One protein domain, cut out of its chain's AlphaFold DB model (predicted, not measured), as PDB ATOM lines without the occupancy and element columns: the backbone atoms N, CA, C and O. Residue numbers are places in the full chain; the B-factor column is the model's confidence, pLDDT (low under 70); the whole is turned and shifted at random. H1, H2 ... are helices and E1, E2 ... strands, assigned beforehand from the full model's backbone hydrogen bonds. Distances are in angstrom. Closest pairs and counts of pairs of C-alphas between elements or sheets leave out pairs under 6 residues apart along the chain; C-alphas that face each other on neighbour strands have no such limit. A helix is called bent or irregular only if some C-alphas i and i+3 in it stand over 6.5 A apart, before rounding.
ATOM      1  N   THR A 361     148.516 154.414 177.739       85.06
ATOM      2  CA  THR A 361     147.891 153.096 177.553       85.06
ATOM      3  C   THR A 361     148.593 152.070 178.421       85.06
ATOM      4  O   THR A 361     149.818 151.978 178.365       85.06
ATOM      5  N   PHE A 362     147.833 151.268 179.162       85.81
ATOM      6  CA  PHE A 362     148.352 150.167 179.975       85.81
ATOM      7  C   PHE A 362     147.450 148.934 179.874       85.81
ATOM      8  O   PHE A 362     146.326 149.000 179.368       85.81
ATOM      9  N   VAL A 363     147.956 147.791 180.333       88.31
ATOM     10  CA  VAL A 363     147.258 146.502 180.277       88.31
ATOM     11  C   VAL A 363     147.186 145.850 181.652       88.31
ATOM     12  O   VAL A 363     148.082 146.015 182.481       88.31
ATOM     13  N   ALA A 364     146.132 145.074 181.886       89.81
ATOM     14  CA  ALA A 364     146.034 144.190 183.038       89.81
ATOM     15  C   ALA A 364     145.656 142.778 182.598       89.81
ATOM     16  O   ALA A 364     144.606 142.575 181.986       89.81
ATOM     17  N   THR A 365     146.506 141.809 182.932       91.44
ATOM     18  CA  THR A 365     146.333 140.410 182.536       91.44
ATOM     19  C   THR A 365     145.880 139.553 183.715       91.44
ATOM     20  O   THR A 365     146.467 139.583 184.804       91.44
ATOM     21  N   LEU A 366     144.831 138.778 183.460       94.00
ATOM     22  CA  LEU A 366     144.188 137.846 184.369       94.00
ATOM     23  C   LEU A 366     144.209 136.449 183.735       94.00
ATOM     24  O   LEU A 366     143.676 136.265 182.647       94.00
ATOM     25  N   THR A 367     144.782 135.458 184.409       94.56
ATOM     26  CA  THR A 367     144.725 134.058 183.961       94.56
ATOM     27  C   THR A 367     143.629 133.329 184.722       94.56
ATOM     28  O   THR A 367     143.604 133.369 185.957       94.56
ATOM     29  N   VAL A 368     142.728 132.657 184.007       94.50
ATOM     30  CA  VAL A 368     141.632 131.877 184.589       94.50
ATOM     31  C   VAL A 368     141.688 130.425 184.114       94.50
ATOM     32  O   VAL A 368     141.795 130.158 182.920       94.50
ATOM     33  N   THR A 369     141.609 129.488 185.055       94.50
ATOM     34  CA  THR A 369     141.600 128.044 184.788       94.50
ATOM     35  C   THR A 369     140.149 127.565 184.713       94.50
ATOM     36  O   THR A 369     139.440 127.674 185.722       94.50
ATOM     37  N   PRO A 370     139.672 127.037 183.571       91.75
ATOM     38  CA  PRO A 370     138.337 126.457 183.453       91.75
ATOM     39  C   PRO A 370     138.086 125.311 184.445       91.75
ATOM     40  O   PRO A 370     139.009 124.662 184.938       91.75
ATOM     41  N   CYS A 371     136.817 125.049 184.746       90.81
ATOM     42  CA  CYS A 371     136.385 123.876 185.515       90.81
ATOM     43  C   CYS A 371     135.087 123.240 185.008       90.81
ATOM     44  O   CYS A 371     134.722 122.154 185.446       90.81
ATOM     45  N   THR A 372     134.384 123.905 184.095       86.81
ATOM     46  CA  THR A 372     133.201 123.385 183.403       86.81
ATOM     47  C   THR A 372     133.459 123.316 181.905       86.81
ATOM     48  O   THR A 372     134.339 123.999 181.384       86.81
ATOM     49  N   ARG A 373     132.646 122.520 181.197       80.25
ATOM     50  CA  ARG A 373     132.659 122.464 179.727       80.25
ATOM     51  C   ARG A 373     132.487 123.846 179.088       80.25
ATOM     52  O   ARG A 373     133.111 124.127 178.075       80.25
ATOM     53  N   TYR A 374     131.658 124.699 179.689       82.50
ATOM     54  CA  TYR A 374     131.425 126.062 179.218       82.50
ATOM     55  C   TYR A 374     132.061 127.086 180.149       82.50
ATOM     56  O   TYR A 374     131.781 127.060 181.349       82.50
ATOM     57  N   VAL A 375     132.858 128.003 179.593       86.44
ATOM     58  CA  VAL A 375     133.278 129.237 180.275       86.44
ATOM     59  C   VAL A 375     132.547 130.412 179.643       86.44
ATOM     60  O   VAL A 375     132.707 130.664 178.451       86.44
ATOM     61  N   ASN A 376     131.759 131.137 180.436       89.00
ATOM     62  CA  ASN A 376     131.028 132.319 179.979       89.00
ATOM     63  C   ASN A 376     131.721 133.590 180.470       89.00
ATOM     64  O   ASN A 376     132.044 133.693 181.654       89.00
ATOM     65  N   ILE A 377     131.884 134.576 179.587       90.12
ATOM     66  CA  ILE A 377     132.332 135.926 179.949       90.12
ATOM     67  C   ILE A 377     131.213 136.909 179.609       90.12
ATOM     68  O   ILE A 377     130.753 137.000 178.465       90.12
ATOM     69  N   SER A 378     130.766 137.648 180.622       90.00
ATOM     70  CA  SER A 378     129.758 138.696 180.487       90.00
ATOM     71  C   SER A 378     130.348 140.053 180.853       90.00
ATOM     72  O   SER A 378     131.150 140.171 181.776       90.00
ATOM     73  N   THR A 379     129.967 141.092 180.120       87.94
ATOM     74  CA  THR A 379     130.411 142.473 180.364       87.94
ATOM     75  C   THR A 379     129.197 143.325 180.697       87.94
ATOM     76  O   THR A 379     128.133 143.106 180.112       87.94
ATOM     77  N   MET A 380     129.341 144.334 181.559       79.94
ATOM     78  CA  MET A 380     128.265 145.313 181.740       79.94
ATOM     79  C   MET A 380     127.932 146.013 180.420       79.94
ATOM     80  O   MET A 380     128.822 146.515 179.730       79.94
ATOM     81  N   GLN A 381     126.644 146.089 180.096       71.19
ATOM     82  CA  GLN A 381     126.145 146.976 179.058       71.19
ATOM     83  C   GLN A 381     126.117 148.408 179.599       71.19
ATOM     84  O   GLN A 381     125.676 148.661 180.721       71.19
ATOM     85  N   GLN A 382     126.591 149.360 178.797       64.81
ATOM     86  CA  GLN A 382     126.402 150.776 179.081       64.81
ATOM     87  C   GLN A 382     124.949 151.126 178.748       64.81
ATOM     88  O   GLN A 382     124.587 151.235 177.580       64.81
ATOM     89  N   VAL A 383     124.110 151.240 179.779       58.91
ATOM     90  CA  VAL A 383     122.748 151.768 179.643       58.91
ATOM     91  C   VAL A 383     122.873 153.257 179.316       58.91
ATOM     92  O   VAL A 383     123.501 153.998 180.069       58.91
ATOM     93  N   VAL A 394     125.586 141.636 179.838       69.62
ATOM     94  CA  VAL A 394     125.310 140.875 178.617       69.62
ATOM     95  C   VAL A 394     126.398 139.820 178.476       69.62
ATOM     96  O   VAL A 394     127.589 140.143 178.465       69.62
ATOM     97  N   THR A 395     125.996 138.552 178.372       60.19
ATOM     98  CA  THR A 395     126.901 137.452 178.024       60.19
ATOM     99  C   THR A 395     127.411 137.680 176.610       60.19
ATOM    100  O   THR A 395     126.655 137.552 175.650       60.19
ATOM    101  N   ARG A 396     128.686 138.052 176.484       65.88
ATOM    102  CA  ARG A 396     129.317 138.363 175.196       65.88
ATOM    103  C   ARG A 396     130.113 137.198 174.623       65.88
ATOM    104  O   ARG A 396     130.379 137.180 173.431       65.88
ATOM    105  N   PHE A 397     130.486 136.226 175.454       76.12
ATOM    106  CA  PHE A 397     131.309 135.105 175.024       76.12
ATOM    107  C   PHE A 397     131.021 133.817 175.810       76.12
ATOM    108  O   PHE A 397     130.716 133.865 177.003       76.12
ATOM    109  N   SER A 398     131.143 132.675 175.125       76.44
ATOM    110  CA  SER A 398     130.984 131.310 175.640       76.44
ATOM    111  C   SER A 398     131.998 130.390 174.947       76.44
ATOM    112  O   SER A 398     131.902 130.184 173.739       76.44
ATOM    113  N   TYR A 399     132.937 129.813 175.696       76.56
ATOM    114  CA  TYR A 399     133.938 128.856 175.198       76.56
ATOM    115  C   TYR A 399     133.548 127.412 175.531       76.56
ATOM    116  O   TYR A 399     133.190 127.162 176.680       76.56
ATOM    117  N   ASP A 400     133.647 126.469 174.583       75.81
ATOM    118  CA  ASP A 400     133.491 125.027 174.846       75.81
ATOM    119  C   ASP A 400     134.870 124.358 174.990       75.81
ATOM    120  O   ASP A 400     135.563 124.089 174.007       75.81
ATOM    121  N   THR A 401     135.270 124.071 176.230       68.69
ATOM    122  CA  THR A 401     136.591 123.508 176.549       68.69
ATOM    123  C   THR A 401     136.784 122.079 176.041       68.69
ATOM    124  O   THR A 401     137.922 121.634 175.920       68.69
ATOM    125  N   SER A 402     135.699 121.356 175.732       65.44
ATOM    126  CA  SER A 402     135.752 119.951 175.301       65.44
ATOM    127  C   SER A 402     136.036 119.764 173.810       65.44
ATOM    128  O   SER A 402     136.443 118.682 173.400       65.44
ATOM    129  N   LEU A 403     135.831 120.812 173.007       58.34
ATOM    130  CA  LEU A 403     136.016 120.794 171.552       58.34
ATOM    131  C   LEU A 403     137.180 121.679 171.080       58.34
ATOM    132  O   LEU A 403     137.474 121.694 169.889       58.34
ATOM    133  N   GLN A 404     137.766 122.477 171.983       61.28
ATOM    134  CA  GLN A 404     138.661 123.606 171.678       61.28
ATOM    135  C   GLN A 404     138.083 124.615 170.657       61.28
ATOM    136  O   GLN A 404     138.804 125.475 170.157       61.28
ATOM    137  N   SER A 405     136.778 124.554 170.366       54.38
ATOM    138  CA  SER A 405     136.136 125.282 169.271       54.38
ATOM    139  C   SER A 405     135.157 126.355 169.757       54.38
ATOM    140  O   SER A 405     134.510 126.253 170.804       54.38
ATOM    141  N   ILE A 406     135.062 127.435 168.979       54.28
ATOM    142  CA  ILE A 406     134.292 128.631 169.325       54.28
ATOM    143  C   ILE A 406     132.852 128.466 168.824       54.28
ATOM    144  O   ILE A 406     132.569 128.625 167.637       54.28
ATOM    145  N   ASN A 428     142.032 131.142 162.163       51.56
ATOM    146  CA  ASN A 428     143.207 130.296 162.385       51.56
ATOM    147  C   ASN A 428     143.920 130.556 163.730       51.56
ATOM    148  O   ASN A 428     144.885 129.857 164.028       51.56
ATOM    149  N   ASN A 429     143.494 131.547 164.530       52.62
ATOM    150  CA  ASN A 429     144.242 132.001 165.711       52.62
ATOM    151  C   ASN A 429     143.513 131.742 167.041       52.62
ATOM    152  O   ASN A 429     142.302 131.913 167.153       52.62
ATOM    153  N   GLU A 430     144.291 131.449 168.086       69.81
ATOM    154  CA  GLU A 430     143.857 131.248 169.481       69.81
ATOM    155  C   GLU A 430     143.478 132.566 170.201       69.81
ATOM    156  O   GLU A 430     143.749 132.732 171.392       69.81
ATOM    157  N   GLU A 431     142.888 133.537 169.492       77.94
ATOM    158  CA  GLU A 431     142.652 134.898 169.990       77.94
ATOM    159  C   GLU A 431     141.227 135.408 169.728       77.94
ATOM    160  O   GLU A 431     140.699 135.285 168.625       77.94
ATOM    161  N   ILE A 432     140.622 136.064 170.725       83.31
ATOM    162  CA  ILE A 432     139.296 136.698 170.621       83.31
ATOM    163  C   ILE A 432     139.351 138.104 171.224       83.31
ATOM    164  O   ILE A 432     139.929 138.311 172.291       83.31
ATOM    165  N   ILE A 433     138.728 139.087 170.569       83.69
ATOM    166  CA  ILE A 433     138.685 140.481 171.035       83.69
ATOM    167  C   ILE A 433     137.240 140.889 171.338       83.69
ATOM    168  O   ILE A 433     136.353 140.717 170.507       83.69
ATOM    169  N   ILE A 434     137.010 141.464 172.523       85.25
ATOM    170  CA  ILE A 434     135.717 142.019 172.947       85.25
ATOM    171  C   ILE A 434     135.889 143.523 173.173       85.25
ATOM    172  O   ILE A 434     136.544 143.943 174.128       85.25
ATOM    173  N   ASN A 435     135.286 144.350 172.320       84.88
ATOM    174  CA  ASN A 435     135.368 145.807 172.448       84.88
ATOM    175  C   ASN A 435     134.515 146.320 173.625       84.88
ATOM    176  O   ASN A 435     133.360 145.929 173.799       84.88
ATOM    177  N   LEU A 436     135.084 147.209 174.442       83.44
ATOM    178  CA  LEU A 436     134.435 147.831 175.607       83.44
ATOM    179  C   LEU A 436     134.045 149.300 175.350       83.44
ATOM    180  O   LEU A 436     133.652 150.006 176.275       83.44
ATOM    181  N   ASN A 437     134.144 149.747 174.093       81.56
ATOM    182  CA  ASN A 437     133.694 151.047 173.578       81.56
ATOM    183  C   ASN A 437     134.202 152.272 174.366       81.56
ATOM    184  O   ASN A 437     133.530 153.297 174.409       81.56
ATOM    185  N   LYS A 438     135.400 152.177 174.965       83.25
ATOM    186  CA  LYS A 438     135.999 153.224 175.815       83.25
ATOM    187  C   LYS A 438     135.098 153.637 176.986       83.25
ATOM    188  O   LYS A 438     134.931 154.819 177.267       83.25
ATOM    189  N   ARG A 439     134.538 152.658 177.698       83.50
ATOM    190  CA  ARG A 439     133.773 152.895 178.928       83.50
ATOM    191  C   ARG A 439     134.645 153.570 179.993       83.50
ATOM    192  O   ARG A 439     135.659 152.995 180.388       83.50
ATOM    193  N   GLU A 440     134.231 154.741 180.477       87.62
ATOM    194  CA  GLU A 440     134.870 155.443 181.602       87.62
ATOM    195  C   GLU A 440     134.817 154.604 182.892       87.62
ATOM    196  O   GLU A 440     133.826 153.922 183.173       87.62
ATOM    197  N   LEU A 441     135.895 154.656 183.677       86.88
ATOM    198  CA  LEU A 441     136.082 153.897 184.908       86.88
ATOM    199  C   LEU A 441     136.277 154.804 186.125       86.88
ATOM    200  O   LEU A 441     137.075 155.745 186.115       86.88
ATOM    201  N   SER A 442     135.635 154.416 187.224       84.00
ATOM    202  CA  SER A 442     136.002 154.800 188.586       84.00
ATOM    203  C   SER A 442     136.403 153.566 189.391       84.00
ATOM    204  O   SER A 442     136.157 152.431 188.974       84.00
ATOM    205  N   GLU A 443     136.990 153.795 190.565       83.00
ATOM    206  CA  GLU A 443     137.330 152.744 191.527       83.00
ATOM    207  C   GLU A 443     136.159 151.774 191.768       83.00
ATOM    208  O   GLU A 443     135.003 152.188 191.887       83.00
ATOM    209  N   GLY A 444     136.460 150.472 191.811       83.62
ATOM    210  CA  GLY A 444     135.499 149.413 192.122       83.62
ATOM    211  C   GLY A 444     134.511 149.036 191.010       83.62
ATOM    212  O   GLY A 444     133.786 148.052 191.181       83.62
ATOM    213  N   ILE A 445     134.469 149.741 189.867       87.75
ATOM    214  CA  ILE A 445     133.533 149.412 188.776       87.75
ATOM    215  C   ILE A 445     133.793 147.989 188.239       87.75
ATOM    216  O   ILE A 445     134.924 147.690 187.841       87.75
ATOM    217  N   PRO A 446     132.769 147.114 188.152       91.06
ATOM    218  CA  PRO A 446     132.903 145.812 187.511       91.06
ATOM    219  C   PRO A 446     133.093 145.970 186.002       91.06
ATOM    220  O   PRO A 446     132.302 146.626 185.316       91.06
ATOM    221  N   LEU A 447     134.153 145.349 185.489       91.62
ATOM    222  CA  LEU A 447     134.510 145.305 184.074       91.62
ATOM    223  C   LEU A 447     133.778 144.144 183.390       91.62
ATOM    224  O   LEU A 447     133.069 144.346 182.401       91.62
ATOM    225  N   PHE A 448     133.932 142.941 183.947       93.81
ATOM    226  CA  PHE A 448     133.346 141.700 183.446       93.81
ATOM    227  C   PHE A 448     133.221 140.647 184.556       93.81
ATOM    228  O   PHE A 448     133.985 140.658 185.524       93.81
ATOM    229  N   ASP A 449     132.289 139.715 184.376       94.06
ATOM    230  CA  ASP A 449     132.149 138.511 185.196       94.06
ATOM    231  C   ASP A 449     132.513 137.277 184.355       94.06
ATOM    232  O   ASP A 449     132.118 137.164 183.190       94.06
ATOM    233  N   VAL A 450     133.258 136.345 184.954       94.06
ATOM    234  CA  VAL A 450     133.668 135.064 184.359       94.06
ATOM    235  C   VAL A 450     133.004 133.923 185.122       94.06
ATOM    236  O   VAL A 450     133.159 133.830 186.337       94.06
ATOM    237  N   HIS A 451     132.307 133.030 184.427       94.00
ATOM    238  CA  HIS A 451     131.662 131.852 185.016       94.00
ATOM    239  C   HIS A 451     132.233 130.569 184.419       94.00
ATOM    240  O   HIS A 451     132.446 130.502 183.210       94.00
ATOM    241  N   GLY A 452     132.410 129.541 185.249       92.31
ATOM    242  CA  GLY A 452     132.919 128.233 184.837       92.31
ATOM    243  C   GLY A 452     134.412 128.014 185.088       92.31
ATOM    244  O   GLY A 452     135.042 127.220 184.389       92.31
ATOM    245  N   VAL A 453     134.995 128.731 186.056       93.81
ATOM    246  CA  VAL A 453     136.438 128.720 186.350       93.81
ATOM    247  C   VAL A 453     136.724 128.270 187.786       93.81
ATOM    248  O   VAL A 453     136.060 128.709 188.717       93.81
ATOM    249  N   SER A 454     137.722 127.401 187.976       92.12
ATOM    250  CA  SER A 454     138.148 126.909 189.303       92.12
ATOM    251  C   SER A 454     139.166 127.821 189.979       92.12
ATOM    252  O   SER A 454     139.281 127.835 191.204       92.12
ATOM    253  N   LYS A 455     139.956 128.546 189.183       91.88
ATOM    254  CA  LYS A 455     141.097 129.321 189.663       91.88
ATOM    255  C   LYS A 455     141.239 130.597 188.858       91.88
ATOM    256  O   LYS A 455     141.141 130.579 187.636       91.88
ATOM    257  N   VAL A 456     141.523 131.691 189.550       92.19
ATOM    258  CA  VAL A 456     141.761 133.007 188.956       92.19
ATOM    259  C   VAL A 456     143.062 133.563 189.524       92.19
ATOM    260  O   VAL A 456     143.319 133.455 190.723       92.19
ATOM    261  N   ARG A 457     143.916 134.118 188.661       90.81
ATOM    262  CA  ARG A 457     145.208 134.715 189.021       90.81
ATOM    263  C   ARG A 457     145.338 136.065 188.322       90.81
ATOM    264  O   ARG A 457     145.478 136.105 187.102       90.81
ATOM    265  N   SER A 458     145.307 137.165 189.074       84.94
ATOM    266  CA  SER A 458     145.719 138.465 188.531       84.94
ATOM    267  C   SER A 458     147.229 138.621 188.656       84.94
ATOM    268  O   SER A 458     147.788 138.385 189.728       84.94
ATOM    269  N   PHE A 459     147.875 139.062 187.578       78.50
ATOM    270  CA  PHE A 459     149.257 139.551 187.617       78.50
ATOM    271  C   PHE A 459     149.332 141.082 187.669       78.50
ATOM    272  O   PHE A 459     150.413 141.640 187.840       78.50
ATOM    273  N   SER A 460     148.189 141.765 187.551       82.19
ATOM    274  CA  SER A 460     148.095 143.219 187.633       82.19
ATOM    275  C   SER A 460     147.494 143.668 188.959       82.19
ATOM    276  O   SER A 460     146.506 143.107 189.438       82.19
ATOM    277  N   ILE A 461     148.056 144.745 189.504       80.19
ATOM    278  CA  ILE A 461     147.481 145.472 190.636       80.19
ATOM    279  C   ILE A 461     146.183 146.204 190.256       80.19
ATOM    280  O   ILE A 461     145.407 146.543 191.139       80.19
ATOM    281  N   ASN A 462     145.908 146.420 188.962       85.38
ATOM    282  CA  ASN A 462     144.753 147.203 188.509       85.38
ATOM    283  C   ASN A 462     143.428 146.428 188.383       85.38
ATOM    284  O   ASN A 462     142.436 146.976 187.898       85.38
ATOM    285  N   LEU A 463     143.401 145.163 188.812       89.81
ATOM    286  CA  LEU A 463     142.202 144.325 188.820       89.81
ATOM    287  C   LEU A 463     141.960 143.760 190.220       89.81
ATOM    288  O   LEU A 463     142.838 143.119 190.798       89.81
ATOM    289  N   ARG A 464     140.736 143.930 190.725       89.06
ATOM    290  CA  ARG A 464     140.259 143.314 191.966       89.06
ATOM    291  C   ARG A 464     139.263 142.206 191.635       89.06
ATOM    292  O   ARG A 464     138.255 142.444 190.975       89.06
ATOM    293  N   THR A 465     139.544 140.990 192.092       91.81
ATOM    294  CA  THR A 465     138.749 139.790 191.787       91.81
ATOM    295  C   THR A 465     137.915 139.351 192.985       91.81
ATOM    296  O   THR A 465     138.457 139.149 194.071       91.81
ATOM    297  N   HIS A 466     136.617 139.141 192.774       91.50
ATOM    298  CA  HIS A 466     135.682 138.619 193.768       91.50
ATOM    299  C   HIS A 466     135.118 137.281 193.279       91.50
ATOM    300  O   HIS A 466     134.243 137.251 192.413       91.50
ATOM    301  N   SER A 467     135.650 136.176 193.807       90.94
ATOM    302  CA  SER A 467     135.286 134.807 193.417       90.94
ATOM    303  C   SER A 467     134.261 134.193 194.372       90.94
ATOM    304  O   SER A 467     134.430 134.254 195.587       90.94
ATOM    305  N   VAL A 468     133.223 133.567 193.816       91.38
ATOM    306  CA  VAL A 468     132.188 132.811 194.531       91.38
ATOM    307  C   VAL A 468     131.922 131.529 193.742       91.38
ATOM    308  O   VAL A 468     131.404 131.578 192.627       91.38
ATOM    309  N   GLN A 469     132.284 130.376 194.314       92.00
ATOM    310  CA  GLN A 469     132.255 129.080 193.621       92.00
ATOM    311  C   GLN A 469     132.992 129.153 192.265       92.00
ATOM    312  O   GLN A 469     134.151 129.557 192.235       92.00
ATOM    313  N   SER A 470     132.343 128.786 191.154       92.12
ATOM    314  CA  SER A 470     132.909 128.834 189.797       92.12
ATOM    315  C   SER A 470     132.711 130.175 189.072       92.12
ATOM    316  O   SER A 470     133.039 130.286 187.887       92.12
ATOM    317  N   ALA A 471     132.159 131.189 189.747       93.25
ATOM    318  CA  ALA A 471     131.978 132.540 189.225       93.25
ATOM    319  C   ALA A 471     133.022 133.498 189.818       93.25
ATOM    320  O   ALA A 471     133.366 133.415 190.995       93.25
ATOM    321  N   THR A 472     133.532 134.437 189.024       94.88
ATOM    322  CA  THR A 472     134.415 135.511 189.490       94.88
ATOM    323  C   THR A 472     134.077 136.827 188.811       94.88
ATOM    324  O   THR A 472     134.187 136.952 187.593       94.88
ATOM    325  N   ARG A 473     133.729 137.827 189.621       94.50
ATOM    326  CA  ARG A 473     133.584 139.221 189.202       94.50
ATOM    327  C   ARG A 473     134.939 139.910 189.186       94.50
ATOM    328  O   ARG A 473     135.710 139.780 190.140       94.50
ATOM    329  N   VAL A 474     135.219 140.656 188.123       94.25
ATOM    330  CA  VAL A 474     136.473 141.392 187.939       94.25
ATOM    331  C   VAL A 474     136.173 142.886 187.901       94.25
ATOM    332  O   VAL A 474     135.556 143.391 186.962       94.25
ATOM    333  N   CYS A 475     136.616 143.599 188.933       92.50
ATOM    334  CA  CYS A 475     136.494 145.048 189.057       92.50
ATOM    335  C   CYS A 475     137.802 145.754 188.700       92.50
ATOM    336  O   CYS A 475     138.891 145.224 188.929       92.50
ATOM    337  N   PHE A 476     137.689 146.977 188.186       90.31
ATOM    338  CA  PHE A 476     138.815 147.898 188.097       90.31
ATOM    339  C   PHE A 476     139.245 148.359 189.495       90.31
ATOM    340  O   PHE A 476     138.404 148.565 190.374       90.31
ATOM    341  N   HIS A 477     140.552 148.531 189.676       84.94
ATOM    342  CA  HIS A 477     141.156 149.057 190.893       84.94
ATOM    343  C   HIS A 477     142.292 150.024 190.529       84.94
ATOM    344  O   HIS A 477     143.215 149.673 189.790       84.94
ATOM    345  N   ASP A 478     142.267 151.250 191.041       78.25
ATOM    346  CA  ASP A 478     143.362 152.205 190.898       78.25
ATOM    347  C   ASP A 478     144.361 152.042 192.050       78.25
ATOM    348  O   ASP A 478     144.497 152.905 192.911       78.25
ATOM    349  N   ALA A 479     145.107 150.932 192.045       63.62
ATOM    350  CA  ALA A 479     146.117 150.575 193.055       63.62
ATOM    351  C   ALA A 479     147.303 151.562 193.198       63.62
ATOM    352  O   ALA A 479     148.269 151.299 193.920       63.62
ATOM    353  N   TYR A 480     147.261 152.698 192.500       60.34
ATOM    354  CA  TYR A 480     148.093 153.850 192.819       60.34
ATOM    355  C   TYR A 480     147.562 154.637 194.026       60.34
ATOM    356  O   TYR A 480     148.344 155.374 194.623       60.34
ATOM    357  N   ASP A 481     146.303 154.447 194.416       55.06
ATOM    358  CA  ASP A 481     145.666 155.064 195.579       55.06
ATOM    359  C   ASP A 481     145.900 156.577 195.624       55.06
ATOM    360  O   ASP A 481     146.571 157.126 196.498       55.06
ATOM    361  N   CYS A 482     145.394 157.265 194.603       50.81
ATOM    362  CA  CYS A 482     145.487 158.719 194.528       50.81
ATOM    363  C   CYS A 482     144.578 159.426 195.559       50.81
ATOM    364  O   CYS A 482     144.504 160.653 195.535       50.81
ATOM    365  N   GLY A 483     143.855 158.682 196.417       45.41
ATOM    366  CA  GLY A 483     143.003 159.152 197.524       45.41
ATOM    367  C   GLY A 483     141.791 160.015 197.145       45.41
ATOM    368  O   GLY A 483     140.883 160.201 197.943       45.41
ATOM    369  N   THR A 484     141.768 160.547 195.924       44.72
ATOM    370  CA  THR A 484     141.018 161.754 195.567       44.72
ATOM    371  C   THR A 484     140.274 161.611 194.240       44.72
ATOM    372  O   THR A 484     140.007 162.609 193.587       44.72
ATOM    373  N   TYR A 485     139.855 160.401 193.841       41.91
ATOM    374  CA  TYR A 485     139.098 160.159 192.589       41.91
ATOM    375  C   TYR A 485     137.772 160.963 192.494       41.91
ATOM    376  O   TYR A 485     137.153 161.022 191.434       41.91
ATOM    377  N   ALA A 486     137.333 161.600 193.589       42.81
ATOM    378  CA  ALA A 486     136.305 162.641 193.605       42.81
ATOM    379  C   ALA A 486     136.836 164.018 193.138       42.81
ATOM    380  O   ALA A 486     136.314 164.577 192.174       42.81
ATOM    381  N   ASN A 487     137.900 164.537 193.764       42.28
ATOM    382  CA  ASN A 487     138.502 165.840 193.441       42.28
ATOM    383  C   ASN A 487     139.320 165.816 192.127       42.28
ATOM    384  O   ASN A 487     139.416 166.825 191.430       42.28
ATOM    385  N   SER A 488     139.875 164.661 191.739       48.75
ATOM    386  CA  SER A 488     140.747 164.489 190.566       48.75
ATOM    387  C   SER A 488     140.005 164.202 189.255       48.75
ATOM    388  O   SER A 488     140.660 164.002 188.230       48.75
ATOM    389  N   LYS A 489     138.661 164.192 189.235       52.06
ATOM    390  CA  LYS A 489     137.875 163.947 188.005       52.06
ATOM    391  C   LYS A 489     138.195 164.915 186.862       52.06
ATOM    392  O   LYS A 489     137.980 164.583 185.704       52.06
ATOM    393  N   ARG A 490     138.712 166.108 187.182       60.19
ATOM    394  CA  ARG A 490     139.152 167.110 186.199       60.19
ATOM    395  C   ARG A 490     140.558 166.868 185.635       60.19
ATOM    396  O   ARG A 490     140.890 167.481 184.631       60.19
ATOM    397  N   SER A 491     141.394 166.034 186.260       69.38
ATOM    398  CA  SER A 491     142.802 165.861 185.860       69.38
ATOM    399  C   SER A 491     143.140 164.482 185.291       69.38
ATOM    400  O   SER A 491     144.095 164.380 184.518       69.38
ATOM    401  N   ARG A 492     142.366 163.437 185.616       80.69
ATOM    402  CA  ARG A 492     142.576 162.063 185.132       80.69
ATOM    403  C   ARG A 492     141.249 161.387 184.785       80.69
ATOM    404  O   ARG A 492     140.366 161.308 185.634       80.69
ATOM    405  N   ILE A 493     141.154 160.831 183.578       85.31
ATOM    406  CA  ILE A 493     140.033 159.998 183.118       85.31
ATOM    407  C   ILE A 493     140.609 158.669 182.614       85.31
ATOM    408  O   ILE A 493     141.627 158.667 181.924       85.31
ATOM    409  N   ILE A 494     140.001 157.534 182.967       87.62
ATOM    410  CA  ILE A 494     140.463 156.196 182.558       87.62
ATOM    411  C   ILE A 494     139.332 155.485 181.824       87.62
ATOM    412  O   ILE A 494     138.203 155.461 182.306       87.62
ATOM    413  N   PHE A 495     139.646 154.872 180.687       89.88
ATOM    414  CA  PHE A 495     138.714 154.140 179.842       89.88
ATOM    415  C   PHE A 495     139.145 152.679 179.689       89.88
ATOM    416  O   PHE A 495     140.324 152.400 179.467       89.88
ATOM    417  N   ALA A 496     138.196 151.743 179.732       90.69
ATOM    418  CA  ALA A 496     138.418 150.376 179.262       90.69
ATOM    419  C   ALA A 496     138.181 150.309 177.743       90.69
ATOM    420  O   ALA A 496     137.072 150.575 177.276       90.69
ATOM    421  N   GLU A 497     139.200 149.959 176.955       88.06
ATOM    422  CA  GLU A 497     139.096 149.930 175.487       88.06
ATOM    423  C   GLU A 497     138.576 148.587 174.962       88.06
ATOM    424  O   GLU A 497     137.595 148.549 174.217       88.06
ATOM    425  N   LYS A 498     139.227 147.483 175.352       88.19
ATOM    426  CA  LYS A 498     138.916 146.116 174.904       88.19
ATOM    427  C   LYS A 498     139.385 145.061 175.911       88.19
ATOM    428  O   LYS A 498     140.322 145.300 176.675       88.19
ATOM    429  N   LEU A 499     138.776 143.879 175.855       90.44
ATOM    430  CA  LEU A 499     139.353 142.626 176.347       90.44
ATOM    431  C   LEU A 499     139.975 141.873 175.167       90.44
ATOM    432  O   LEU A 499     139.419 141.866 174.069       90.44
ATOM    433  N   HIS A 500     141.099 141.211 175.407       89.50
ATOM    434  CA  HIS A 500     141.735 140.257 174.501       89.50
ATOM    435  C   HIS A 500     141.863 138.941 175.258       89.50
ATOM    436  O   HIS A 500     142.453 138.903 176.338       89.50
ATOM    437  N   LEU A 501     141.235 137.896 174.735       90.50
ATOM    438  CA  LEU A 501     141.275 136.543 175.266       90.50
ATOM    439  C   LEU A 501     142.275 135.763 174.420       90.50
ATOM    440  O   LEU A 501     142.098 135.706 173.203       90.50
ATOM    441  N   THR A 502     143.277 135.157 175.046       88.94
ATOM    442  CA  THR A 502     144.127 134.157 174.394       88.94
ATOM    443  C   THR A 502     144.074 132.845 175.167       88.94
ATOM    444  O   THR A 502     143.914 132.834 176.391       88.94
ATOM    445  N   PHE A 503     144.140 131.722 174.459       86.94
ATOM    446  CA  PHE A 503     144.027 130.383 175.044       86.94
ATOM    447  C   PHE A 503     145.419 129.753 175.101       86.94
ATOM    448  O   PHE A 503     146.160 129.820 174.130       86.94
ATOM    449  N   SER A 504     145.825 129.197 176.246       83.12
ATOM    450  CA  SER A 504     147.168 128.619 176.380       83.12
ATOM    451  C   SER A 504     147.225 127.559 177.472       83.12
ATOM    452  O   SER A 504     146.899 127.823 178.627       83.12
ATOM    453  N   ASN A 505     147.674 126.348 177.122       84.94
ATOM    454  CA  ASN A 505     147.848 125.224 178.053       84.94
ATOM    455  C   ASN A 505     146.586 124.880 178.883       84.94
ATOM    456  O   ASN A 505     146.685 124.416 180.018       84.94
ATOM    457  N   GLY A 506     145.395 125.134 178.330       84.75
ATOM    458  CA  GLY A 506     144.102 124.944 178.999       84.75
ATOM    459  C   GLY A 506     143.653 126.099 179.906       84.75
ATOM    460  O   GLY A 506     142.475 126.156 180.248       84.75
ATOM    461  N   ASP A 507     144.536 127.041 180.250       90.56
ATOM    462  CA  ASP A 507     144.169 128.312 180.886       90.56
ATOM    463  C   ASP A 507     143.667 129.317 179.821       90.56
ATOM    464  O   ASP A 507     144.099 129.306 178.663       90.56
ATOM    465  N   ILE A 508     142.773 130.226 180.222       91.69
ATOM    466  CA  ILE A 508     142.346 131.382 179.416       91.69
ATOM    467  C   ILE A 508     143.026 132.631 179.982       91.69
ATOM    468  O   ILE A 508     142.916 132.935 181.172       91.69
ATOM    469  N   VAL A 509     143.728 133.375 179.132       92.44
ATOM    470  CA  VAL A 509     144.447 134.601 179.487       92.44
ATOM    471  C   VAL A 509     143.640 135.804 179.005       92.44
ATOM    472  O   VAL A 509     143.515 136.060 177.813       92.44
ATOM    473  N   ILE A 510     143.075 136.549 179.953       93.00
ATOM    474  CA  ILE A 510     142.228 137.719 179.719       93.00
ATOM    475  C   ILE A 510     143.069 138.978 179.936       93.00
ATOM    476  O   ILE A 510     143.357 139.359 181.073       93.00
ATOM    477  N   THR A 511     143.458 139.647 178.854       92.12
ATOM    478  CA  THR A 511     144.181 140.924 178.896       92.12
ATOM    479  C   THR A 511     143.215 142.080 178.651       92.12
ATOM    480  O   THR A 511     142.668 142.240 177.561       92.12
ATOM    481  N   THR A 512     142.999 142.900 179.679       91.50
ATOM    482  CA  THR A 512     142.209 144.136 179.596       91.50
ATOM    483  C   THR A 512     143.108 145.290 179.170       91.50
ATOM    484  O   THR A 512     144.165 145.494 179.766       91.50
ATOM    485  N   PHE A 513     142.676 146.057 178.171       90.00
ATOM    486  CA  PHE A 513     143.364 147.253 177.689       90.00
ATOM    487  C   PHE A 513     142.701 148.509 178.241       90.00
ATOM    488  O   PHE A 513     141.490 148.687 178.093       90.00
ATOM    489  N   PHE A 514     143.513 149.398 178.805       89.75
ATOM    490  CA  PHE A 514     143.083 150.693 179.316       89.75
ATOM    491  C   PHE A 514     143.760 151.826 178.551       89.75
ATOM    492  O   PHE A 514     144.933 151.723 178.173       89.75
ATOM    493  N   SER A 515     143.041 152.932 178.382       88.50
ATOM    494  CA  SER A 515     143.625 154.229 178.053       88.50
ATOM    495  C   SER A 515     143.285 155.242 179.143       88.50
ATOM    496  O   SER A 515     142.138 155.421 179.534       88.50
ATOM    497  N   GLU A 516     144.317 155.881 179.670       86.38
ATOM    498  CA  GLU A 516     144.272 156.960 180.645       86.38
ATOM    499  C   GLU A 516     144.565 158.276 179.923       86.38
ATOM    500  O   GLU A 516     145.548 158.393 179.193       86.38
ATOM    501  N   PHE A 517     143.715 159.266 180.147       87.75
ATOM    502  CA  PHE A 517     143.867 160.638 179.690       87.75
ATOM    503  C   PHE A 517     144.200 161.498 180.913       87.75
ATOM    504  O   PHE A 517     143.431 161.521 181.876       87.75
ATOM    505  N   LYS A 518     145.359 162.166 180.906       86.00
ATOM    506  CA  LYS A 518     145.887 162.901 182.064       86.00
ATOM    507  C   LYS A 518     146.302 164.320 181.666       86.00
ATOM    508  O   LYS A 518     147.348 164.526 181.038       86.00
ATOM    509  N   HIS A 519     145.513 165.306 182.089       86.69
ATOM    510  CA  HIS A 519     145.865 166.724 181.983       86.69
ATOM    511  C   HIS A 519     147.137 167.051 182.791       86.69
ATOM    512  O   HIS A 519     147.681 166.217 183.523       86.69
TER     513      HIS A 519
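This is residues 361 to 383, 394 to 406 and 428 to 519 of the 711 residues of the protein "DNA-directed RNA polymerase" of Leptotrombidium deliense (UniProt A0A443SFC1). Two strongly twisted sheets of five strands lie face to face as a sandwich, with the strands of the one nearly in line with those of the other, at 8 degrees. One sheet, in the order E4 E9 E10 E1 E6, is built on the long hairpin of E9 and E10; the other has the order E3 E2 E5 E8 E7, and the short helix H1 lies beyond one end of the sandwich. Both sheets are antiparallel, and the class is mostly strand. The printed part has 128 residues, with named elements in the order E1 to E8, H1, E9, E10. It is compact, with a radius of gyration of the C-alphas of 15.1 A, and elongated, spanning 49 by 31 by 28 A.

In the first sheet, E9, residues 492 to 504, and E10, residues 507 to 518, form a hairpin, with N 495 and O 515 2.8 A apart, within hydrogen-bond range. E1, residues 361 to 370, is antiparallel to E10, with N 366 and O 510 at 2.9 A. The edge strand E6, residues 453 to 458, has N 369 of E1 2.8 A from its O 455. The other edge strand, E4, residues 431 to 441, bends by 67 degrees at residue 438 and has N 434 2.9 A from O 499 of E9. In the second sheet, E5, residues 446 to 451, has E2, residues 374 to 380, on one side and E8, residues 471 to 476, on the other; N 378 to O 449 and N 450 to O 472 are each 2.9 A. E3, residues 394 to 400, and E7, residues 463 to 468, are its edge strands, with N 377 to O 397 and N 466 to O 473 each 2.9 A; E7 and E8 form a hairpin. Between the sheets, the closest C-alphas of E6 and E8 are those of Val 453 and Ala 471, 6.5 A apart. H1, residues 487 to 490, is on neither sheet; it is too short for an O i to N i+4 pair, and its one O i to N i+3 pair is not within range.

E9 is 34.9 A long, E10 34.7 A, E1 28.9 A and E4 25.0 A. E1 begins at C-alpha 361 (147.891, 153.096, 177.553), and E10 ends at C-alpha 518 (145.887, 162.901, 182.064). H1 is irregular: C-alphas 487 and 490 are 7.4 A apart.

The farthest C-alphas, of Leu 403 and Asn 487, are 50.1 A apart. Residues 384 to 393 and 407 to 427 are not printed, with C-alpha gaps of 11.2 A and 11.4 A. No link printed whole is long. Mean pLDDT of the printed part is 81.2; residues under 70 include 401 to 406 and 479 to 491.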